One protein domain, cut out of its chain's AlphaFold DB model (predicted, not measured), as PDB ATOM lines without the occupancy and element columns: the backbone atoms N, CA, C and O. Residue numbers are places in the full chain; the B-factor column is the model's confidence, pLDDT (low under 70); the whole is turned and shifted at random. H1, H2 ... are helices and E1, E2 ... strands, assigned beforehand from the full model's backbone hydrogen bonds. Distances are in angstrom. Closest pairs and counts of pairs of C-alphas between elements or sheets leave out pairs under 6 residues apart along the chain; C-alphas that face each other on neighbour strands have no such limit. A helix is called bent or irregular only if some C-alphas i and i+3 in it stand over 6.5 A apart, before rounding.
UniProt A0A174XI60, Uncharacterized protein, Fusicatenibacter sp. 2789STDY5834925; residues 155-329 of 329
ATOM      1  N   GLU A 155     208.767 198.004 208.633       94.25
ATOM      2  CA  GLU A 155     207.474 198.533 208.166       94.25
ATOM      3  C   GLU A 155     207.640 199.572 207.038       94.25
ATOM      4  O   GLU A 155     206.921 199.547 206.038       94.25
ATOM      5  N   ALA A 156     208.641 200.454 207.154       94.12
ATOM      6  CA  ALA A 156     208.943 201.458 206.136       94.12
ATOM      7  C   ALA A 156     209.396 200.827 204.808       94.12
ATOM      8  O   ALA A 156     208.984 201.282 203.738       94.12
ATOM      9  N   GLU A 157     210.208 199.768 204.867       93.25
ATOM     10  CA  GLU A 157     210.643 199.014 203.687       93.25
ATOM     11  C   GLU A 157     209.482 198.249 203.059       93.25
ATOM     12  O   GLU A 157     209.288 198.352 201.852       93.25
ATOM     13  N   LYS A 158     208.647 197.572 203.855       94.38
ATOM     14  CA  LYS A 158     207.442 196.882 203.366       94.38
ATOM     15  C   LYS A 158     206.492 197.841 202.659       94.38
ATOM     16  O   LYS A 158     206.074 197.575 201.537       94.38
ATOM     17  N   LYS A 159     206.226 199.007 203.253       93.12
ATOM     18  CA  LYS A 159     205.435 200.072 202.619       93.12
ATOM     19  C   LYS A 159     206.045 200.536 201.295       93.12
ATOM     20  O   LYS A 159     205.314 200.783 200.336       93.12
ATOM     21  N   CYS A 160     207.368 200.686 201.240       90.44
ATOM     22  CA  CYS A 160     208.083 201.050 200.020       90.44
ATOM     23  C   CYS A 160     207.941 199.966 198.941       90.44
ATOM     24  O   CYS A 160     207.588 200.285 197.808       90.44
ATOM     25  N   LEU A 161     208.138 198.696 199.304       89.62
ATOM     26  CA  LEU A 161     208.009 197.549 198.404       89.62
ATOM     27  C   LEU A 161     206.586 197.408 197.865       89.62
ATOM     28  O   LEU A 161     206.419 197.301 196.658       89.62
ATOM     29  N   CYS A 162     205.560 197.507 198.716       90.12
ATOM     30  CA  CYS A 162     204.168 197.473 198.266       90.12
ATOM     31  C   CYS A 162     203.876 198.583 197.244       90.12
ATOM     32  O   CYS A 162     203.237 198.332 196.230       90.12
ATOM     33  N   ARG A 163     204.391 199.801 197.455       85.81
ATOM     34  CA  ARG A 163     204.258 200.877 196.460       85.81
ATOM     35  C   ARG A 163     205.009 200.561 195.171       85.81
ATOM     36  O   ARG A 163     204.466 200.761 194.097       85.81
ATOM     37  N   LEU A 164     206.242 200.069 195.271       84.56
ATOM     38  CA  LEU A 164     207.057 199.732 194.105       84.56
ATOM     39  C   LEU A 164     206.423 198.620 193.263       84.56
ATOM     40  O   LEU A 164     206.547 198.629 192.048       84.56
ATOM     41  N   TRP A 165     205.779 197.653 193.905       85.62
ATOM     42  CA  TRP A 165     205.184 196.505 193.234       85.62
ATOM     43  C   TRP A 165     203.785 196.811 192.695       85.62
ATOM     44  O   TRP A 165     203.469 196.439 191.573       85.62
ATOM     45  N   PHE A 166     202.956 197.532 193.448       84.62
ATOM     46  CA  PHE A 166     201.526 197.639 193.146       84.62
ATOM     47  C   PHE A 166     201.067 199.029 192.677       84.62
ATOM     48  O   PHE A 166     199.887 199.221 192.389       84.62
ATOM     49  N   ASP A 167     201.951 200.026 192.586       77.38
ATOM     50  CA  ASP A 167     201.595 201.311 191.972       77.38
ATOM     51  C   ASP A 167     201.527 201.190 190.436       77.38
ATOM     52  O   ASP A 167     202.344 200.517 189.821       77.38
ATOM     53  N   ASP A 168     200.580 201.872 189.780       59.44
ATOM     54  CA  ASP A 168     200.278 201.694 188.344       59.44
ATOM     55  C   ASP A 168     201.484 201.980 187.449       59.44
ATOM     56  O   ASP A 168     201.689 201.296 186.449       59.44
ATOM     57  N   SER A 169     202.301 202.969 187.826       57.53
ATOM     58  CA  SER A 169     203.521 203.331 187.093       57.53
ATOM     59  C   SER A 169     204.612 202.256 187.169       57.53
ATOM     60  O   SER A 169     205.515 202.237 186.333       57.53
ATOM     61  N   ALA A 170     204.509 201.357 188.148       53.56
ATOM     62  CA  ALA A 170     205.463 200.303 188.446       53.56
ATOM     63  C   ALA A 170     204.833 198.897 188.424       53.56
ATOM     64  O   ALA A 170     205.531 197.931 188.698       53.56
ATOM     65  N   SER A 171     203.567 198.751 188.017       56.94
ATOM     66  CA  SER A 171     202.885 197.457 187.830       56.94
ATOM     67  C   SER A 171     203.658 196.523 186.892       56.94
ATOM     68  O   SER A 171     203.801 195.338 187.169       56.94
ATOM     69  N   TYR A 172     204.311 197.090 185.869       61.97
ATOM     70  CA  TYR A 172     205.261 196.370 185.015       61.97
ATOM     71  C   TYR A 172     206.385 195.686 185.809       61.97
ATOM     72  O   TYR A 172     206.881 194.637 185.406       61.97
ATOM     73  N   PHE A 173     206.810 196.277 186.929       62.06
ATOM     74  CA  PHE A 173     207.797 195.680 187.814       62.06
ATOM     75  C   PHE A 173     207.234 194.434 188.489       62.06
ATOM     76  O   PHE A 173     207.931 193.432 188.479       62.06
ATOM     77  N   TYR A 174     206.009 194.452 189.022       65.81
ATOM     78  CA  TYR A 174     205.386 193.257 189.608       65.81
ATOM     79  C   TYR A 174     205.211 192.144 188.576       65.81
ATOM     80  O   TYR A 174     205.716 191.041 188.794       65.81
ATOM     81  N   ASP A 175     204.630 192.459 187.417       68.44
ATOM     82  CA  ASP A 175     204.449 191.502 186.323       68.44
ATOM     83  C   ASP A 175     205.797 190.926 185.878       68.44
ATOM     84  O   ASP A 175     205.939 189.737 185.629       68.44
ATOM     85  N   TRP A 176     206.848 191.741 185.798       69.31
ATOM     86  CA  TRP A 176     208.185 191.246 185.469       69.31
ATOM     87  C   TRP A 176     208.797 190.409 186.603       69.31
ATOM     88  O   TRP A 176     209.470 189.405 186.351       69.31
ATOM     89  N   GLN A 177     208.561 190.812 187.849       69.69
ATOM     90  CA  GLN A 177     209.167 190.248 189.046       69.69
ATOM     91  C   GLN A 177     208.564 188.891 189.427       69.69
ATOM     92  O   GLN A 177     209.300 188.031 189.926       69.69
ATOM     93  N   PHE A 178     207.266 188.700 189.180       74.69
ATOM     94  CA  PHE A 178     206.492 187.547 189.637       74.69
ATOM     95  C   PHE A 178     205.749 186.798 188.522       74.69
ATOM     96  O   PHE A 178     205.175 185.762 188.825       74.69
ATOM     97  N   ALA A 179     205.865 187.201 187.245       68.00
ATOM     98  CA  ALA A 179     205.168 186.637 186.066       68.00
ATOM     99  C   ALA A 179     205.017 185.112 185.963       68.00
ATOM    100  O   ALA A 179     204.190 184.622 185.203       68.00
ATOM    101  N   TYR A 180     205.918 184.351 186.580       67.50
ATOM    102  CA  TYR A 180     205.931 182.894 186.476       67.50
ATOM    103  C   TYR A 180     205.218 182.203 187.645       67.50
ATOM    104  O   TYR A 180     205.066 180.988 187.572       67.50
ATOM    105  N   ARG A 181     204.853 182.955 188.697       76.56
ATOM    106  CA  ARG A 181     204.244 182.525 189.968       76.56
ATOM    107  C   ARG A 181     203.530 183.698 190.658       76.56
ATOM    108  O   ARG A 181     203.885 184.086 191.770       76.56
ATOM    109  N   GLU A 182     202.611 184.337 189.937       82.62
ATOM    110  CA  GLU A 182     201.915 185.544 190.409       82.62
ATOM    111  C   GLU A 182     201.032 185.227 191.621       82.62
ATOM    112  O   GLU A 182     201.128 185.915 192.635       82.62
ATOM    113  N   GLN A 183     200.270 184.131 191.561       84.38
ATOM    114  CA  GLN A 183     199.395 183.702 192.652       84.38
ATOM    115  C   GLN A 183     200.189 183.354 193.919       84.38
ATOM    116  O   GLN A 183     199.932 183.915 194.982       84.38
ATOM    117  N   GLU A 184     201.220 182.510 193.807       89.25
ATOM    118  CA  GLU A 184     202.035 182.111 194.959       89.25
ATOM    119  C   GLU A 184     202.810 183.295 195.561       89.25
ATOM    120  O   GLU A 184     203.127 183.299 196.754       89.25
ATOM    121  N   ALA A 185     203.123 184.318 194.755       90.62
ATOM    122  CA  ALA A 185     203.711 185.555 195.251       90.62
ATOM    123  C   ALA A 185     202.715 186.365 196.093       90.62
ATOM    124  O   ALA A 185     203.084 186.803 197.183       90.62
ATOM    125  N   LEU A 186     201.469 186.540 195.635       91.44
ATOM    126  CA  LEU A 186     200.432 187.246 196.401       91.44
ATOM    127  C   LEU A 186     200.120 186.527 197.711       91.44
ATOM    128  O   LEU A 186     200.157 187.148 198.775       91.44
ATOM    129  N   GLU A 187     199.872 185.221 197.638       92.12
ATOM    130  CA  GLU A 187     199.589 184.378 198.801       92.12
ATOM    131  C   GLU A 187     200.758 184.396 199.786       92.12
ATOM    132  O   GLU A 187     200.558 184.616 200.980       92.12
ATOM    133  N   GLY A 188     201.993 184.271 199.289       94.44
ATOM    134  CA  GLY A 188     203.182 184.329 200.129       94.44
ATOM    135  C   GLY A 188     203.369 185.683 200.817       94.44
ATOM    136  O   GLY A 188     203.705 185.735 201.997       94.44
ATOM    137  N   LEU A 189     203.122 186.798 200.123       95.00
ATOM    138  CA  LEU A 189     203.187 188.131 200.731       95.00
ATOM    139  C   LEU A 189     202.115 188.322 201.817       95.00
ATOM    140  O   LEU A 189     202.403 188.904 202.866       95.00
ATOM    141  N   LEU A 190     200.900 187.814 201.587       95.19
ATOM    142  CA  LEU A 190     199.801 187.851 202.555       95.19
ATOM    143  C   LEU A 190     200.059 186.956 203.773       95.19
ATOM    144  O   LEU A 190     199.775 187.381 204.893       95.19
ATOM    145  N   GLU A 191     200.618 185.758 203.581       95.50
ATOM    146  CA  GLU A 191     201.012 184.864 204.679       95.50
ATOM    147  C   GLU A 191     202.091 185.517 205.559       95.50
ATOM    148  O   GLU A 191     202.044 185.417 206.787       95.50
ATOM    149  N   LEU A 192     203.047 186.225 204.947       96.56
ATOM    150  CA  LEU A 192     204.135 186.883 205.670       96.56
ATOM    151  C   LEU A 192     203.689 188.112 206.462       96.56
ATOM    152  O   LEU A 192     204.178 188.321 207.575       96.56
ATOM    153  N   ASP A 193     202.833 188.956 205.880       96.19
ATOM    154  CA  ASP A 193     202.341 190.172 206.532       96.19
ATOM    155  C   ASP A 193     201.031 190.684 205.907       96.19
ATOM    156  O   ASP A 193     200.997 191.635 205.114       96.19
ATOM    157  N   ARG A 194     199.914 190.056 206.294       94.94
ATOM    158  CA  ARG A 194     198.574 190.441 205.827       94.94
ATOM    159  C   ARG A 194     198.250 191.905 206.117       94.94
ATOM    160  O   ARG A 194     197.635 192.567 205.285       94.94
ATOM    161  N   GLU A 195     198.637 192.419 207.282       94.50
ATOM    162  CA  GLU A 195     198.313 193.791 207.683       94.50
ATOM    163  C   GLU A 195     199.007 194.816 206.780       94.50
ATOM    164  O   GLU A 195     198.352 195.743 206.285       94.50
ATOM    165  N   ALA A 196     200.302 194.624 206.509       94.88
ATOM    166  CA  ALA A 196     201.056 195.485 205.606       94.88
ATOM    167  C   ALA A 196     200.525 195.402 204.166       94.88
ATOM    168  O   ALA A 196     200.329 196.441 203.530       94.88
ATOM    169  N   MET A 197     200.232 194.198 203.662       94.81
ATOM    170  CA  MET A 197     199.674 194.009 202.317       94.81
ATOM    171  C   MET A 197     198.303 194.671 202.159       94.81
ATOM    172  O   MET A 197     198.079 195.421 201.206       94.81
ATOM    173  N   VAL A 198     197.399 194.483 203.123       93.31
ATOM    174  CA  VAL A 198     196.082 195.132 203.093       93.31
ATOM    175  C   VAL A 198     196.226 196.655 203.161       93.31
ATOM    176  O   VAL A 198     195.566 197.381 202.416       93.31
ATOM    177  N   SER A 199     197.103 197.158 204.031       93.25
ATOM    178  CA  SER A 199     197.236 198.596 204.282       93.25
ATOM    179  C   SER A 199     197.948 199.355 203.166       93.25
ATOM    180  O   SER A 199     197.563 200.485 202.861       93.25
ATOM    181  N   TYR A 200     198.987 198.768 202.570       92.81
ATOM    182  CA  TYR A 200     199.874 199.468 201.639       92.81
ATOM    183  C   TYR A 200     199.751 199.019 200.182       92.81
ATOM    184  O   TYR A 200     200.257 199.735 199.320       92.81
ATOM    185  N   ALA A 201     199.088 197.894 199.898       92.44
ATOM    186  CA  ALA A 201     198.793 197.448 198.536       92.44
ATOM    187  C   ALA A 201     197.282 197.453 198.256       92.44
ATOM    188  O   ALA A 201     196.826 198.237 197.423       92.44
ATOM    189  N   LEU A 202     196.490 196.657 198.989       92.50
ATOM    190  CA  LEU A 202     195.068 196.462 198.673       92.50
ATOM    191  C   LEU A 202     194.246 197.751 198.800       92.50
ATOM    192  O   LEU A 202     193.521 198.094 197.872       92.50
ATOM    193  N   LYS A 203     194.373 198.494 199.908       93.12
ATOM    194  CA  LYS A 203     193.644 199.762 200.104       93.12
ATOM    195  C   LYS A 203     193.943 200.800 199.006       93.12
ATOM    196  O   LYS A 203     192.991 201.285 198.397       93.12
ATOM    197  N   PRO A 204     195.215 201.121 198.688       91.69
ATOM    198  CA  PRO A 204     195.529 202.017 197.571       91.69
ATOM    199  C   PRO A 204     195.007 201.536 196.211       91.69
ATOM    200  O   PRO A 204     194.518 202.349 195.425       91.69
ATOM    201  N   LEU A 205     195.093 200.232 195.927       91.25
ATOM    202  CA  LEU A 205     194.557 199.650 194.695       91.25
ATOM    203  C   LEU A 205     193.028 199.783 194.626       91.25
ATOM    204  O   LEU A 205     192.499 200.203 193.598       91.25
ATOM    205  N   ALA A 206     192.330 199.503 195.730       91.44
ATOM    206  CA  ALA A 206     190.883 199.657 195.844       91.44
ATOM    207  C   ALA A 206     190.450 201.114 195.636       91.44
ATOM    208  O   ALA A 206     189.512 201.368 194.886       91.44
ATOM    209  N   GLN A 207     191.160 202.073 196.240       91.38
ATOM    210  CA  GLN A 207     190.894 203.501 196.054       91.38
ATOM    211  C   GLN A 207     190.971 203.896 194.576       91.38
ATOM    212  O   GLN A 207     190.018 204.456 194.036       91.38
ATOM    213  N   LYS A 208     192.063 203.542 193.893       88.44
ATOM    214  CA  LYS A 208     192.228 203.822 192.460       88.44
ATOM    215  C   LYS A 208     191.167 203.143 191.605       88.44
ATOM    216  O   LYS A 208     190.679 203.735 190.644       88.44
ATOM    217  N   TYR A 209     190.826 201.896 191.929       88.19
ATOM    218  CA  TYR A 209     189.772 201.173 191.232       88.19
ATOM    219  C   TYR A 209     188.430 201.903 191.381       88.19
ATOM    220  O   TYR A 209     187.755 202.149 190.382       88.19
ATOM    221  N   CYS A 210     188.087 202.345 192.595       87.62
ATOM    222  CA  CYS A 210     186.881 203.126 192.846       87.62
ATOM    223  C   CYS A 210     186.857 204.446 192.070       87.62
ATOM    224  O   CYS A 210     185.882 204.715 191.370       87.62
ATOM    225  N   GLU A 211     187.945 205.218 192.102       86.56
ATOM    226  CA  GLU A 211     188.071 206.480 191.362       86.56
ATOM    227  C   GLU A 211     187.852 206.284 189.847       86.56
ATOM    228  O   GLU A 211     187.132 207.059 189.207       86.56
ATOM    229  N   ARG A 212     188.401 205.212 189.255       83.12
ATOM    230  CA  ARG A 212     188.180 204.874 187.832       83.12
ATOM    231  C   ARG A 212     186.724 204.514 187.528       83.12
ATOM    232  O   ARG A 212     186.206 204.883 186.477       83.12
ATOM    233  N   MET A 213     186.059 203.797 188.428       80.12
ATOM    234  CA  MET A 213     184.683 203.332 188.221       80.12
ATOM    235  C   MET A 213     183.639 204.443 188.420       80.12
ATOM    236  O   MET A 213     182.603 204.442 187.742       80.12
ATOM    237  N   GLU A 214     183.921 205.401 189.309       75.38
ATOM    238  CA  GLU A 214     183.058 206.548 189.628       75.38
ATOM    239  C   GLU A 214     183.191 207.713 188.630       75.38
ATOM    240  O   GLU A 214     182.214 208.417 188.382       75.38
ATOM    241  N   THR A 215     184.361 207.900 188.008       63.41
ATOM    242  CA  THR A 215     184.590 208.954 186.992       63.41
ATOM    243  C   THR A 215     183.946 208.660 185.635       63.41
ATOM    244  O   THR A 215     183.708 209.581 184.853       63.41
ATOM    245  N   ALA A 216     183.611 207.402 185.349       56.06
ATOM    246  CA  ALA A 216     182.810 207.045 184.187       56.06
ATOM    247  C   ALA A 216     181.341 207.456 184.426       56.06
ATOM    248  O   ALA A 216     180.710 206.993 185.370       56.06
ATOM    249  N   GLU A 217     180.789 208.322 183.582       49.50
ATOM    250  CA  GLU A 217     179.444 208.923 183.652       49.50
ATOM    251  C   GLU A 217     178.354 208.050 184.318       49.50
ATOM    252  O   GLU A 217     177.951 207.035 183.758       49.50
ATOM    253  N   GLY A 218     177.877 208.441 185.511       51.66
ATOM    254  CA  GLY A 218     176.515 208.230 186.057       51.66
ATOM    255  C   GLY A 218     175.901 206.820 186.165       51.66
ATOM    256  O   GLY A 218     174.811 206.686 186.715       51.66
ATOM    257  N   VAL A 219     176.539 205.773 185.653       56.81
ATOM    258  CA  VAL A 219     176.043 204.392 185.677       56.81
ATOM    259  C   VAL A 219     176.525 203.708 186.950       56.81
ATOM    260  O   VAL A 219     177.723 203.757 187.251       56.81
ATOM    261  N   ASP A 220     175.605 203.036 187.650       72.75
ATOM    262  CA  ASP A 220     175.906 202.205 188.815       72.75
ATOM    263  C   ASP A 220     177.132 201.316 188.557       72.75
ATOM    264  O   ASP A 220     177.151 200.540 187.598       72.75
ATOM    265  N   ALA A 221     178.133 201.381 189.439       72.00
ATOM    266  CA  ALA A 221     179.363 200.595 189.313       72.00
ATOM    267  C   ALA A 221     179.090 199.095 189.099       72.00
ATOM    268  O   ALA A 221     179.809 198.450 188.340       72.00
ATOM    269  N   TRP A 222     177.999 198.558 189.661       79.62
ATOM    270  CA  TRP A 222     177.631 197.150 189.494       79.62
ATOM    271  C   TRP A 222     177.340 196.748 188.042       79.62
ATOM    272  O   TRP A 222     177.598 195.610 187.669       79.62
ATOM    273  N   LYS A 223     176.863 197.671 187.199       80.69
ATOM    274  CA  LYS A 223     176.634 197.412 185.767       80.69
ATOM    275  C   LYS A 223     177.930 197.445 184.966       80.69
ATOM    276  O   LYS A 223     178.040 196.798 183.935       80.69
ATOM    277  N   LYS A 224     178.912 198.217 185.431       82.19
ATOM    278  CA  LYS A 224     180.196 198.393 184.747       82.19
ATOM    279  C   LYS A 224     181.190 197.291 185.070       82.19
ATOM    280  O   LYS A 224     181.987 196.968 184.202       82.19
ATOM    281  N   ILE A 225     181.167 196.736 186.285       87.25
ATOM    282  CA  ILE A 225     182.156 195.738 186.721       87.25
ATOM    283  C   ILE A 225     182.213 194.548 185.744       87.25
ATOM    284  O   ILE A 225     183.296 194.323 185.199       87.25
ATOM    285  N   PRO A 226     181.095 193.862 185.408       87.62
ATOM    286  CA  PRO A 226     181.144 192.723 184.491       87.62
ATOM    287  C   PRO A 226     181.647 193.083 183.092       87.62
ATOM    288  O   PRO A 226     182.397 192.318 182.492       87.62
ATOM    289  N   VAL A 227     181.281 194.272 182.605       86.38
ATOM    290  CA  VAL A 227     181.711 194.793 181.301       86.38
ATOM    291  C   VAL A 227     183.208 195.103 181.302       86.38
ATOM    292  O   VAL A 227     183.928 194.684 180.405       86.38
ATOM    293  N   SER A 228     183.689 195.811 182.327       85.19
ATOM    294  CA  SER A 228     185.083 196.257 182.442       85.19
ATOM    295  C   SER A 228     186.080 195.107 182.553       85.19
ATOM    296  O   SER A 228     187.230 195.252 182.151       85.19
ATOM    297  N   LEU A 229     185.630 193.974 183.094       87.25
ATOM    298  CA  LEU A 229     186.438 192.773 183.282       87.25
ATOM    299  C   LEU A 229     186.156 191.719 182.208       87.25
ATOM    300  O   LEU A 229     186.718 190.635 182.283       87.25
ATOM    301  N   GLU A 230     185.299 192.014 181.224       90.12
ATOM    302  CA  GLU A 230     184.947 191.096 180.131       90.12
ATOM    303  C   GLU A 230     184.601 189.681 180.635       90.12
ATOM    304  O   GLU A 230     185.101 188.679 180.122       90.12
ATOM    305  N   ILE A 231     183.783 189.603 181.691       90.94
ATOM    306  CA  ILE A 231     183.522 188.342 182.395       90.94
ATOM    307  C   ILE A 231     182.748 187.383 181.496       90.94
ATOM    308  O   ILE A 231     181.672 187.704 180.985       90.94
ATOM    309  N   LYS A 232     183.274 186.167 181.385       92.50
ATOM    310  CA  LYS A 232     182.648 185.021 180.732       92.50
ATOM    311  C   LYS A 232     182.665 183.827 181.669       92.50
ATOM    312  O   LYS A 232     183.592 183.687 182.464       92.50
ATOM    313  N   CYS A 233     181.690 182.940 181.553       92.56
ATOM    314  CA  CYS A 233     181.718 181.672 182.269       92.56
ATOM    315  C   CYS A 233     181.359 180.489 181.382       92.56
ATOM    316  O   CYS A 233     180.570 180.603 180.446       92.56
ATOM    317  N   ASP A 234     181.991 179.361 181.685       92.44
ATOM    318  CA  ASP A 234     181.734 178.085 181.037       92.44
ATOM    319  C   ASP A 234     180.620 177.380 181.816       92.44
ATOM    320  O   ASP A 234     180.678 177.274 183.042       92.44
ATOM    321  N   VAL A 235     179.587 176.935 181.107       92.69
ATOM    322  CA  VAL A 235     178.345 176.421 181.685       92.69
ATOM    323  C   VAL A 235     178.008 175.067 181.073       92.69
ATOM    324  O   VAL A 235     177.980 174.911 179.852       92.69
ATOM    325  N   SER A 236     177.731 174.071 181.908       91.94
ATOM    326  CA  SER A 236     177.331 172.742 181.451       91.94
ATOM    327  C   SER A 236     175.973 172.777 180.740       91.94
ATOM    328  O   SER A 236     175.194 173.722 180.862       91.94
ATOM    329  N   THR A 237     175.627 171.712 180.017       86.62
ATOM    330  CA  THR A 237     174.292 171.592 179.397       86.62
ATOM    331  C   THR A 237     173.148 171.533 180.412       86.62
ATOM    332  O   THR A 237     172.002 171.771 180.040       86.62
ATOM    333  N   GLN A 238     173.450 171.245 181.682       88.75
ATOM    334  CA  GLN A 238     172.495 171.269 182.794       88.75
ATOM    335  C   GLN A 238     172.461 172.624 183.519       88.75
ATOM    336  O   GLN A 238     171.675 172.796 184.446       88.75
ATOM    337  N   GLY A 239     173.289 173.583 183.094       90.56
ATOM    338  CA  GLY A 239     173.349 174.927 183.654       90.56
ATOM    339  C   GLY A 239     174.376 175.126 184.763       90.56
ATOM    340  O   GLY A 239     174.473 176.231 185.278       90.56
ATOM    341  N   GLU A 240     175.162 174.116 185.129       93.56
ATOM    342  CA  GLU A 240     176.201 174.244 186.163       93.56
ATOM    343  C   GLU A 240     177.343 175.140 185.682       93.56
ATOM    344  O   GLU A 240     177.831 174.965 184.566       93.56
ATOM    345  N   VAL A 241     177.792 176.075 186.519       92.94
ATOM    346  CA  VAL A 241     178.956 176.912 186.211       92.94
ATOM    347  C   VAL A 241     180.227 176.118 186.493       92.94
ATOM    348  O   VAL A 241     180.509 175.742 187.627       92.94
ATOM    349  N   LEU A 242     180.992 175.857 185.437       89.44
ATOM    350  CA  LEU A 242     182.202 175.034 185.462       89.44
ATOM    351  C   LEU A 242     183.465 175.860 185.724       89.44
ATOM    352  O   LEU A 242     184.479 175.330 186.171       89.44
ATOM    353  N   GLY A 243     183.413 177.156 185.424       85.94
ATOM    354  CA  GLY A 243     184.528 178.075 185.594       85.94
ATOM    355  C   GLY A 243     184.250 179.430 184.961       85.94
ATOM    356  O   GLY A 243     183.242 179.625 184.279       85.94
ATOM    357  N   GLY A 244     185.155 180.378 185.184       85.62
ATOM    358  CA  GLY A 244     185.052 181.721 184.633       85.62
ATOM    359  C   GLY A 244     186.364 182.226 184.057       85.62
ATOM    360  O   GLY A 244     187.450 181.768 184.407       85.62
ATOM    361  N   ARG A 245     186.242 183.172 183.133       86.25
ATOM    362  CA  ARG A 245     187.335 183.875 182.472       86.25
ATOM    363  C   ARG A 245     187.030 185.361 182.527       86.25
ATOM    364  O   ARG A 245     185.901 185.769 182.274       86.25
ATOM    365  N   HIS A 246     188.025 186.163 182.856       85.88
ATOM    366  CA  HIS A 246     187.892 187.610 182.938       85.88
ATOM    367  C   HIS A 246     189.254 188.260 182.711       85.88
ATOM    368  O   HIS A 246     190.297 187.671 183.002       85.88
ATOM    369  N   ASN A 247     189.243 189.499 182.238       81.44
ATOM    370  CA  ASN A 247     190.408 190.362 182.304       81.44
ATOM    371  C   ASN A 247     190.604 190.751 183.763       81.44
ATOM    372  O   ASN A 247     189.778 191.444 184.356       81.44
ATOM    373  N   THR A 248     191.677 190.249 184.356       72.75
ATOM    374  CA  THR A 248     192.024 190.555 185.737       72.75
ATOM    375  C   THR A 248     193.053 191.677 185.806       72.75
ATOM    376  O   THR A 248     193.759 191.974 184.843       72.75
ATOM    377  N   SER A 249     193.101 192.331 186.957       79.69
ATOM    378  CA  SER A 249     194.180 193.229 187.339       79.69
ATOM    379  C   SER A 249     194.731 192.758 188.676       79.69
ATOM    380  O   SER A 249     194.025 192.092 189.434       79.69
ATOM    381  N   VAL A 250     195.948 193.183 189.012       84.25
ATOM    382  CA  VAL A 250     196.582 192.847 190.295       84.25
ATOM    383  C   VAL A 250     195.713 193.199 191.515       84.25
ATOM    384  O   VAL A 250     195.828 192.581 192.565       84.25
ATOM    385  N   PHE A 251     194.798 194.170 191.383       88.69
ATOM    386  CA  PHE A 251     193.798 194.468 192.410       88.69
ATOM    387  C   PHE A 251     192.854 193.289 192.667       88.69
ATOM    388  O   PHE A 251     192.655 192.923 193.822       88.69
ATOM    389  N   TRP A 252     192.278 192.715 191.611       87.94
ATOM    390  CA  TRP A 252     191.330 191.607 191.726       87.94
ATOM    391  C   TRP A 252     192.007 190.325 192.200       87.94
ATOM    392  O   TRP A 252     191.452 189.638 193.047       87.94
ATOM    393  N   GLU A 253     193.223 190.057 191.726       87.69
ATOM    394  CA  GLU A 253     194.019 188.912 192.187       87.69
ATOM    395  C   GLU A 253     194.378 189.040 193.670       87.69
ATOM    396  O   GLU A 253     194.216 188.094 194.436       87.69
ATOM    397  N   LEU A 254     194.810 190.226 194.113       89.94
ATOM    398  CA  LEU A 254     195.132 190.450 195.522       89.94
ATOM    399  C   LEU A 254     193.882 190.404 196.414       89.94
ATOM    400  O   LEU A 254     193.975 189.960 197.557       89.94
ATOM    401  N   LEU A 255     192.729 190.871 195.923       91.12
ATOM    402  CA  LEU A 255     191.458 190.787 196.646       91.12
ATOM    403  C   LEU A 255     191.049 189.322 196.867       91.12
ATOM    404  O   LEU A 255     190.688 188.954 197.988       91.12
ATOM    405  N   ASP A 256     191.169 188.497 195.826       89.62
ATOM    406  CA  ASP A 256     190.883 187.063 195.872       89.62
ATOM    407  C   ASP A 256     191.857 186.326 196.805       89.62
ATOM    408  O   ASP A 256     191.436 185.707 197.783       89.62
ATOM    409  N   ALA A 257     193.169 186.515 196.613       90.19
ATOM    410  CA  ALA A 257     194.210 185.909 197.449       90.19
ATOM    411  C   ALA A 257     194.094 186.307 198.934       90.19
ATOM    412  O   ALA A 257     194.410 185.523 199.829       90.19
ATOM    413  N   ALA A 258     193.612 187.519 199.231       90.38
ATOM    414  CA  ALA A 258     193.377 187.968 200.603       90.38
ATOM    415  C   ALA A 258     192.161 187.297 201.271       90.38
ATOM    416  O   ALA A 258     191.920 187.543 202.462       90.38
ATOM    417  N   GLY A 259     191.397 186.482 200.537       87.12
ATOM    418  CA  GLY A 259     190.112 185.936 200.970       87.12
ATOM    419  C   GLY A 259     189.047 187.022 201.099       87.12
ATOM    420  O   GLY A 259     188.111 186.897 201.891       87.12
ATOM    421  N   GLU A 260     189.212 188.136 200.378       85.19
ATOM    422  CA  GLU A 260     188.324 189.288 200.472       85.19
ATOM    423  C   GLU A 260     187.213 189.275 199.413       85.19
ATOM    424  O   GLU A 260     186.370 190.173 199.401       85.19
ATOM    425  N   GLY A 261     187.120 188.203 198.632       83.19
ATOM    426  CA  GLY A 261     186.096 187.974 197.620       83.19
ATOM    427  C   GLY A 261     186.700 188.030 196.224       83.19
ATOM    428  O   GLY A 261     187.349 189.011 195.859       83.19
ATOM    429  N   GLY A 262     186.472 186.973 195.458       83.75
ATOM    430  CA  GLY A 262     186.915 186.836 194.084       83.75
ATOM    431  C   GLY A 262     185.882 187.381 193.109       83.75
ATOM    432  O   GLY A 262     184.680 187.443 193.380       83.75
ATOM    433  N   ILE A 263     186.332 187.758 191.913       86.25
ATOM    434  CA  ILE A 263     185.401 188.188 190.866       86.25
ATOM    435  C   ILE A 263     184.471 187.050 190.427       86.25
ATOM    436  O   ILE A 263     183.336 187.307 190.039       86.25
ATOM    437  N   LEU A 264     184.917 185.795 190.525       87.12
ATOM    438  CA  LEU A 264     184.108 184.628 190.180       87.12
ATOM    439  C   LEU A 264     182.998 184.344 191.202       87.12
ATOM    440  O   LEU A 264     181.999 183.734 190.828       87.12
ATOM    441  N   ASP A 265     183.090 184.873 192.427       87.75
ATOM    442  CA  ASP A 265     182.055 184.713 193.461       87.75
ATOM    443  C   ASP A 265     180.721 185.367 193.060       87.75
ATOM    444  O   ASP A 265     179.649 185.027 193.577       87.75
ATOM    445  N   ILE A 266     180.753 186.298 192.097       89.75
ATOM    446  CA  ILE A 266     179.540 186.927 191.566       89.75
ATOM    447  C   ILE A 266     178.709 185.962 190.713       89.75
ATOM    448  O   ILE A 266     177.530 186.231 190.482       89.75
ATOM    449  N   LEU A 267     179.310 184.878 190.212       92.00
ATOM    450  CA  LEU A 267     178.648 183.915 189.340       92.00
ATOM    451  C   LEU A 267     177.814 182.930 190.170       92.00
ATOM    452  O   LEU A 267     178.280 182.449 191.205       92.00
ATOM    453  N   PRO A 268     176.582 182.600 189.749       92.00
ATOM    454  CA  PRO A 268     175.795 181.578 190.428       92.00
ATOM    455  C   PRO A 268     176.454 180.200 190.280       92.00
ATOM    456  O   PRO A 268     177.199 179.962 189.338       92.00
ATOM    457  N   GLU A 269     176.138 179.263 191.175       92.75
ATOM    458  CA  GLU A 269     176.592 177.868 191.034       92.75
ATOM    459  C   GLU A 269     175.963 177.194 189.805       92.75
ATOM    460  O   GLU A 269     176.575 176.353 189.151       92.75
ATOM    461  N   SER A 270     174.725 177.576 189.472       93.75
ATOM    462  CA  SER A 270     174.037 177.122 188.268       93.75
ATOM    463  C   SER A 270     173.042 178.157 187.746       93.75
ATOM    464  O   SER A 270     172.448 178.925 188.506       93.75
ATOM    465  N   PHE A 271     172.845 178.147 186.433       93.75
ATOM    466  CA  PHE A 271     171.763 178.830 185.744       93.75
ATOM    467  C   PHE A 271     170.598 177.869 185.525       93.75
ATOM    468  O   PHE A 271     170.761 176.716 185.131       93.75
ATOM    469  N   THR A 272     169.386 178.363 185.723       93.75
ATOM    470  CA  THR A 272     168.165 177.649 185.352       93.75
ATOM    471  C   THR A 272     168.010 177.593 183.830       93.75
ATOM    472  O   THR A 272     168.463 178.484 183.111       93.75
ATOM    473  N   ALA A 273     167.273 176.600 183.326       91.38
ATOM    474  CA  ALA A 273     166.968 176.496 181.895       91.38
ATOM    475  C   ALA A 273     166.310 177.771 181.327       91.38
ATOM    476  O   ALA A 273     166.613 178.180 180.211       91.38
ATOM    477  N   GLY A 274     165.448 178.434 182.112       91.81
ATOM    478  CA  GLY A 274     164.821 179.695 181.711       91.81
ATOM    479  C   GLY A 274     165.823 180.844 181.560       91.81
ATOM    480  O   GLY A 274     165.729 181.608 180.602       91.81
ATOM    481  N   GLN A 275     166.808 180.936 182.461       92.75
ATOM    482  CA  GLN A 275     167.888 181.925 182.362       92.75
ATOM    483  C   GLN A 275     168.764 181.659 181.131       92.75
ATOM    484  O   GLN A 275     169.045 182.590 180.383       92.75
ATOM    485  N   LEU A 276     169.126 180.399 180.864       91.94
ATOM    486  CA  LEU A 276     169.927 180.032 179.688       91.94
ATOM    487  C   LEU A 276     169.219 180.355 178.369       91.94
ATOM    488  O   LEU A 276     169.824 180.954 177.482       91.94
ATOM    489  N   GLU A 277     167.934 180.019 178.239       91.06
ATOM    490  CA  GLU A 277     167.152 180.353 177.040       91.06
ATOM    491  C   GLU A 277     167.071 181.867 176.821       91.06
ATOM    492  O   GLU A 277     167.200 182.349 175.691       91.06
ATOM    493  N   ARG A 278     166.932 182.643 177.901       90.50
ATOM    494  CA  ARG A 278     166.924 184.102 177.807       90.50
ATOM    495  C   ARG A 278     168.285 184.655 177.393       90.50
ATOM    496  O   ARG A 278     168.346 185.445 176.453       90.50
ATOM    497  N   MET A 279     169.370 184.180 178.004       90.94
ATOM    498  CA  MET A 279     170.736 184.555 177.624       90.94
ATOM    499  C   MET A 279     171.034 184.222 176.157       90.94
ATOM    500  O   MET A 279     171.608 185.028 175.424       90.94
ATOM    501  N   LYS A 280     170.562 183.067 175.685       91.50
ATOM    502  CA  LYS A 280     170.638 182.679 174.275       91.50
ATOM    503  C   LYS A 280     169.859 183.635 173.373       91.50
ATOM    504  O   LYS A 280     170.376 184.044 172.336       91.50
ATOM    505  N   SER A 281     168.645 184.024 173.767       90.19
ATOM    506  CA  SER A 281     167.811 184.959 172.996       90.19
ATOM    507  C   SER A 281     168.407 186.370 172.893       90.19
ATOM    508  O   SER A 281     168.225 187.033 171.874       90.19
ATOM    509  N   GLU A 282     169.162 186.800 173.906       88.81
ATOM    510  CA  GLU A 282     169.870 188.088 173.932       88.81
ATOM    511  C   GLU A 282     171.274 188.015 173.302       88.81
ATOM    512  O   GLU A 282     171.971 189.025 173.211       88.81
ATOM    513  N   GLY A 283     171.692 186.839 172.821       89.88
ATOM    514  CA  GLY A 283     172.984 186.652 172.159       89.88
ATOM    515  C   GLY A 283     174.186 186.700 173.107       89.88
ATOM    516  O   GLY A 283     175.299 186.976 172.664       89.88
ATOM    517  N   CYS A 284     173.977 186.442 174.401       91.31
ATOM    518  CA  CYS A 284     175.036 186.347 175.409       91.31
ATOM    519  C   CYS A 284     175.336 184.900 175.834       91.31
ATOM    520  O   CYS A 284     176.005 184.684 176.839       91.31
ATOM    521  N   LEU A 285     174.871 183.909 175.065       92.12
ATOM    522  CA  LEU A 285     175.186 182.495 175.258       92.12
ATOM    523  C   LEU A 285     175.610 181.866 173.925       92.12
ATOM    524  O   LEU A 285     174.840 181.864 172.964       92.12
ATOM    525  N   GLU A 286     176.819 181.312 173.880       91.25
ATOM    526  CA  GLU A 286     177.381 180.655 172.696       91.25
ATOM    527  C   GLU A 286     177.656 179.175 172.982       91.25
ATOM    528  O   GLU A 286     178.217 178.826 174.018       91.25
ATOM    529  N   GLU A 287     177.264 178.287 172.072       90.31
ATOM    530  CA  GLU A 287     177.565 176.854 172.175       90.31
ATOM    531  C   GLU A 287     179.012 176.591 171.735       90.31
ATOM    532  O   GLU A 287     179.460 177.099 170.706       90.31
ATOM    533  N   THR A 288     179.760 175.812 172.517       85.94
ATOM    534  CA  THR A 288     181.154 175.440 172.242       85.94
ATOM    535  C   THR A 288     181.366 173.943 172.487       85.94
ATOM    536  O   THR A 288     180.704 173.331 173.323       85.94
ATOM    537  N   GLU A 289     182.307 173.340 171.760       82.75
ATOM    538  CA  GLU A 289     182.702 171.940 171.933       82.75
ATOM    539  C   GLU A 289     184.179 171.860 172.345       82.75
ATOM    540  O   GLU A 289     185.057 172.415 171.676       82.75
ATOM    541  N   TYR A 290     184.475 171.147 173.434       74.94
ATOM    542  CA  TYR A 290     185.843 170.835 173.849       74.94
ATOM    543  C   TYR A 290     185.943 169.358 174.214       74.94
ATOM    544  O   TYR A 290     185.148 168.847 174.992       74.94
ATOM    545  N   ARG A 291     186.926 168.653 173.638       75.31
ATOM    546  CA  ARG A 291     187.153 167.210 173.868       75.31
ATOM    547  C   ARG A 291     185.888 166.337 173.719       75.31
ATOM    548  O   ARG A 291     185.748 165.356 174.439       75.31
ATOM    549  N   HIS A 292     185.026 166.654 172.750       77.75
ATOM    550  CA  HIS A 292     183.758 165.954 172.475       77.75
ATOM    551  C   HIS A 292     182.657 166.136 173.531       77.75
ATOM    552  O   HIS A 292     181.677 165.392 173.526       77.75
ATOM    553  N   GLU A 293     182.791 167.130 174.409       78.19
ATOM    554  CA  GLU A 293     181.731 167.570 175.310       78.19
ATOM    555  C   GLU A 293     181.233 168.952 174.880       78.19
ATOM    556  O   GLU A 293     182.016 169.886 174.670       78.19
ATOM    557  N   THR A 294     179.915 169.069 174.724       82.69
ATOM    558  CA  THR A 294     179.240 170.337 174.444       82.69
ATOM    559  C   THR A 294     179.017 171.086 175.747       82.69
ATOM    560  O   THR A 294     178.452 170.539 176.698       82.69
ATOM    561  N   TYR A 295     179.408 172.351 175.775       88.06
ATOM    562  CA  TYR A 295     179.116 173.275 176.863       88.06
ATOM    563  C   TYR A 295     178.784 174.655 176.290       88.06
ATOM    564  O   TYR A 295     178.946 174.921 175.098       88.06
ATOM    565  N   TRP A 296     178.278 175.533 177.141       91.56
ATOM    566  CA  TRP A 296     177.907 176.890 176.780       91.56
ATOM    567  C   TRP A 296     178.917 177.878 177.348       91.56
ATOM    568  O   TRP A 296     179.427 177.691 178.448       91.56
ATOM    569  N   VAL A 297     179.176 178.957 176.622       91.50
ATOM    570  CA  VAL A 297     179.934 180.106 177.111       91.50
ATOM    571  C   VAL A 297     178.959 181.258 177.288       91.50
ATOM    572  O   VAL A 297     178.419 181.786 176.316       91.50
ATOM    573  N   ALA A 298     178.723 181.631 178.540       91.44
ATOM    574  CA  ALA A 298     177.902 182.769 178.918       91.44
ATOM    575  C   ALA A 298     178.767 184.035 178.988       91.44
ATOM    576  O   ALA A 298     179.702 184.122 179.782       91.44
ATOM    577  N   ASP A 299     178.451 185.027 178.158       92.81
ATOM    578  CA  ASP A 299     179.112 186.330 178.107       92.81
ATOM    579  C   ASP A 299     178.393 187.311 179.047       92.81
ATOM    580  O   ASP A 299     177.492 188.057 178.652       92.81
ATOM    581  N   VAL A 300     178.771 187.277 180.327       89.94
ATOM    582  CA  VAL A 300     178.160 188.091 181.394       89.94
ATOM    583  C   VAL A 300     178.355 189.583 181.122       89.94
ATOM    584  O   VAL A 300     177.484 190.389 181.446       89.94
ATOM    585  N   ALA A 301     179.456 189.958 180.466       87.44
ATOM    586  CA  ALA A 301     179.722 191.329 180.043       87.44
ATOM    587  C   ALA A 301     178.705 191.864 179.017       87.44
ATOM    588  O   ALA A 301     178.503 193.074 178.936       87.44
ATOM    589  N   LYS A 302     178.051 190.993 178.238       89.88
ATOM    590  CA  LYS A 302     177.012 191.385 177.269       89.88
ATOM    591  C   LYS A 302     175.590 191.303 177.817       89.88
ATOM    592  O   LYS A 302     174.675 191.803 177.168       89.88
ATOM    593  N   ALA A 303     175.390 190.662 178.965       88.19
ATOM    594  CA  ALA A 303     174.061 190.460 179.523       88.19
ATOM    595  C   ALA A 303     173.412 191.792 179.937       88.19
ATOM    596  O   ALA A 303     174.036 192.643 180.579       88.19
ATOM    597  N   GLY A 304     172.135 191.967 179.588       86.94
ATOM    598  CA  GLY A 304     171.354 193.120 180.024       86.94
ATOM    599  C   GLY A 304     171.165 193.157 181.545       86.94
ATOM    600  O   GLY A 304     171.239 192.137 182.230       86.94
ATOM    601  N   ALA A 305     170.867 194.343 182.086       87.25
ATOM    602  CA  ALA A 305     170.669 194.534 183.526       87.25
ATOM    603  C   ALA A 305     169.588 193.606 184.115       87.25
ATOM    604  O   ALA A 305     169.764 193.109 185.221       87.25
ATOM    605  N   GLU A 306     168.513 193.344 183.366       88.75
ATOM    606  CA  GLU A 306     167.437 192.436 183.782       88.75
ATOM    607  C   GLU A 306     167.935 190.993 183.935       88.75
ATOM    608  O   GLU A 306     167.667 190.371 184.957       88.75
ATOM    609  N   ILE A 307     168.733 190.483 182.985       89.81
ATOM    610  CA  ILE A 307     169.352 189.152 183.099       89.81
ATOM    611  C   ILE A 307     170.282 189.101 184.312       89.81
ATOM    612  O   ILE A 307     170.245 188.144 185.080       89.81
ATOM    613  N   LEU A 308     171.119 190.126 184.505       90.94
ATOM    614  CA  LEU A 308     172.044 190.165 185.639       90.94
ATOM    615  C   LEU A 308     171.307 190.149 186.986       90.94
ATOM    616  O   LEU A 308     171.797 189.544 187.942       90.94
ATOM    617  N   GLU A 309     170.142 190.791 187.076       91.56
ATOM    618  CA  GLU A 309     169.285 190.749 188.265       91.56
ATOM    619  C   GLU A 309     168.596 189.393 188.434       91.56
ATOM    620  O   GLU A 309     168.654 188.816 189.520       91.56
ATOM    621  N   GLU A 310     168.019 188.836 187.368       90.69
ATOM    622  CA  GLU A 310     167.356 187.525 187.383       90.69
ATOM    623  C   GLU A 310     168.306 186.378 187.736       90.69
ATOM    624  O   GLU A 310     167.906 185.419 188.396       90.69
ATOM    625  N   CYS A 311     169.571 186.474 187.326       89.81
ATOM    626  CA  CYS A 311     170.617 185.509 187.655       89.81
ATOM    627  C   CYS A 311     171.218 185.714 189.056       89.81
ATOM    628  O   CYS A 311     172.099 184.955 189.454       89.81
ATOM    629  N   GLY A 312     170.794 186.742 189.803       90.81
ATOM    630  CA  GLY A 312     171.350 187.077 191.120       90.81
ATOM    631  C   GLY A 312     172.775 187.649 191.083       90.81
ATOM    632  O   GLY A 312     173.357 187.915 192.135       90.81
ATOM    633  N   ILE A 313     173.331 187.881 189.891       92.06
ATOM    634  CA  ILE A 313     174.680 188.427 189.692       92.06
ATOM    635  C   ILE A 313     174.722 189.880 190.173       92.06
ATOM    636  O   ILE A 313     175.650 190.279 190.872       92.06
ATOM    637  N   ALA A 314     173.693 190.674 189.865       91.00
ATOM    638  CA  ALA A 314     173.633 192.083 190.251       91.00
ATOM    639  C   ALA A 314     173.731 192.292 191.774       91.00
ATOM    640  O   ALA A 314     174.441 193.189 192.226       91.00
ATOM    641  N   GLU A 315     173.048 191.460 192.567       90.88
ATOM    642  CA  GLU A 315     173.086 191.516 194.037       90.88
ATOM    643  C   GLU A 315     174.508 191.258 194.554       90.88
ATOM    644  O   GLU A 315     175.062 192.076 195.289       90.88
ATOM    645  N   ARG A 316     175.146 190.186 194.072       92.12
ATOM    646  CA  ARG A 316     176.510 189.800 194.462       92.12
ATOM    647  C   ARG A 316     177.546 190.845 194.058       92.12
ATOM    648  O   ARG A 316     178.423 191.190 194.847       92.12
ATOM    649  N   VAL A 317     177.411 191.434 192.867       90.69
ATOM    650  CA  VAL A 317     178.279 192.542 192.441       90.69
ATOM    651  C   VAL A 317     178.096 193.761 193.353       90.69
ATOM    652  O   VAL A 317     179.076 194.424 193.688       90.69
ATOM    653  N   ARG A 318     176.870 194.075 193.798       89.88
ATOM    654  CA  ARG A 318     176.633 195.176 194.753       89.88
ATOM    655  C   ARG A 318     177.268 194.896 196.113       89.88
ATOM    656  O   ARG A 318     177.791 195.829 196.723       89.88
ATOM    657  N   GLU A 319     177.216 193.661 196.601       89.88
ATOM    658  CA  GLU A 319     177.868 193.252 197.853       89.88
ATOM    659  C   GLU A 319     179.389 193.376 197.761       89.88
ATOM    660  O   GLU A 319     180.002 194.052 198.593       89.88
ATOM    661  N   LEU A 320     179.978 192.831 196.695       89.88
ATOM    662  CA  LEU A 320     181.404 192.946 196.409       89.88
ATOM    663  C   LEU A 320     181.822 194.416 196.286       89.88
ATOM    664  O   LEU A 320     182.782 194.851 196.913       89.88
ATOM    665  N   TRP A 321     181.038 195.236 195.582       89.31
ATOM    666  CA  TRP A 321     181.284 196.674 195.460       89.31
ATOM    667  C   TRP A 321     181.232 197.416 196.803       89.31
ATOM    668  O   TRP A 321     182.068 198.283 197.063       89.31
ATOM    669  N   LYS A 322     180.280 197.091 197.690       88.56
ATOM    670  CA  LYS A 322     180.241 197.655 199.054       88.56
ATOM    671  C   LYS A 322     181.508 197.296 199.828       88.56
ATOM    672  O   LYS A 322     182.058 198.160 200.510       88.56
ATOM    673  N   LYS A 323     181.976 196.053 199.701       88.94
ATOM    674  CA  LYS A 323     183.204 195.586 200.343       88.94
ATOM    675  C   LYS A 323     184.434 196.317 199.811       88.94
ATOM    676  O   LYS A 323     185.194 196.857 200.607       88.94
ATOM    677  N   ILE A 324     184.569 196.452 198.494       90.00
ATOM    678  CA  ILE A 324     185.653 197.220 197.864       90.00
ATOM    679  C   ILE A 324     185.660 198.669 198.372       90.00
ATOM    680  O   ILE A 324     186.698 199.173 198.796       90.00
ATOM    681  N   LYS A 325     184.494 199.323 198.432       88.50
ATOM    682  CA  LYS A 325     184.384 200.694 198.953       88.50
ATOM    683  C   LYS A 325     184.752 200.834 200.430       88.50
ATOM    684  O   LYS A 325     185.214 201.898 200.827       88.50
ATOM    685  N   SER A 326     184.609 199.781 201.235       89.69
ATOM    686  CA  SER A 326     185.013 199.819 202.649       89.69
ATOM    687  C   SER A 326     186.524 200.021 202.846       89.69
ATOM    688  O   SER A 326     186.944 200.476 203.908       89.69
ATOM    689  N   TYR A 327     187.339 199.755 201.818       86.50
ATOM    690  CA  TYR A 327     188.780 200.003 201.843       86.50
ATOM    691  C   TYR A 327     189.173 201.456 201.558       86.50
ATOM    692  O   TYR A 327     190.315 201.821 201.834       86.50
ATOM    693  N   VAL A 328     188.263 202.268 201.009       82.25
ATOM    694  CA  VAL A 328     188.585 203.615 200.505       82.25
ATOM    695  C   VAL A 328     188.565 204.686 201.602       82.25
ATOM    696  O   VAL A 328     189.343 205.628 201.504       82.25
ATOM    697  N   GLY A 329     187.813 204.481 202.691       61.50
ATOM    698  CA  GLY A 329     187.805 205.378 203.858       61.50
ATOM    699  C   GLY A 329     186.982 206.643 203.668       61.50
ATOM    700  O   GLY A 329     187.370 207.486 202.833       61.50
TER     701      GLY A 329
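Overview. This is residues 155 to 329 of the 329 residues of an uncharacterized protein of Fusicatenibacter sp. 2789STDY5834925 (UniProt A0A174XI60). Helices H1, H2 and H3a gather at one end, a small, strongly twisted sheet of four strands with H7 over E3, and H8 packed on H7, makes the other, and H3b, H4, H5, H6 and H9 lie between, with H6 and H5 nearest the middle. H9 runs from the corner it makes with H8 back to the long H3b, which its residues 324 to 325 touch. The printed part has 175 residues, with nine named helices and four named strands in the order H1 H2 H3 H4 E1 E2 H5 H6 H7 E3 E4 H8 H9; the sheet, E2 E1 E4 E3, is antiparallel throughout and the class is mixed. The whole is compact, with a radius of gyration of the C-alphas of 17.8 A and spans of 55 by 41 by 24 A.

Along the chain. H1, residues 155 to 166, begins at C-alpha 155 (207.474, 198.533, 208.166) and is 16.2 A long. H2 is residues 171 to 178. H3, residues 182 to 215, was assigned as one helix by its hydrogen bonds but is bent, with C-alphas 192 and 195 9.3 A apart: arm H3a is residues 182 to 192, 15.5 A, and arm H3b residues 195 to 215, 29.1 A, with a kink of 30 degrees near residue 202. H4, residues 221 to 228, is irregular, but only just: C-alphas 223 and 226 are 6.6 A apart. E1 is residues 232 to 235, E2 241 to 245, H5 250 to 257, H6 263 to 266, H7 273 to 281, E3 285 to 290, and E4 293 to 299, 19.1 A long. H8 is residues 305 to 310. H9, residues 313 to 326, 20.1 A, ends at C-alpha 326 (185.013, 199.819, 202.649).

Arrangement. H3 and H9 are the hubs, touching four helices each. H3b and H9 touch at a steep tilt of 59 degrees, closest at the C-alphas of Ala 206 and Ile 324, 6.1 A. H3b touches H1 with residues 196 to 205 alone, closest at C-alphas 201 and 162, 5.4 A. H5 touches H3a, closest at C-alphas 257 and 187, 5.8 A, and residues 202 to 209 of H3b, closest at C-alphas 251 and 205, 5.7 A. H1 and H2 touch only at the corner, closest at C-alphas 165 and 174, 4.9 A. H9 touches H4, closest at C-alphas 317 and 222, 5.5 A, and H6, closest at C-alphas 316 and 266, 5.1 A. H8 and H9 only just touch, with 3 pairs of C-alphas within 8 A, and only at the corner, closest at C-alphas 308 and 314, 5.2 A. H7 and H8 touch at a shallow tilt of 16 degrees, closest at C-alphas 279 and 307, 7.3 A. H7 is on the sheet at a height over the sheet of 9.7 A, over E3 and, only just, with 3 C-alphas, over E4; H6 only grazes the sheet. Within hydrogen-bond range are N 234 and O 243, 2.9 A, in the hairpin E1 and E2; N 235 and O 296, 2.8 A, between E1 and E4; and N 288 and O 295, 2.8 A, in the hairpin E3 and E4. Every O i to N i+4 pair is within range in H1, H2, H3a, H5, H7, H8 and H9, but 14 of 17 in H3b and 2 of 4 in H4; H6 is too short for such a pair.

Size, cuts and confidence. The two farthest C-alphas, of Ala 156 and Ser 281, are 55.3 A apart. The printed part has no cut and no long link. Mean pLDDT of the printed part is 85.7; residues 168 to 177, 179 to 180, 215 to 219 and 329 are under 70.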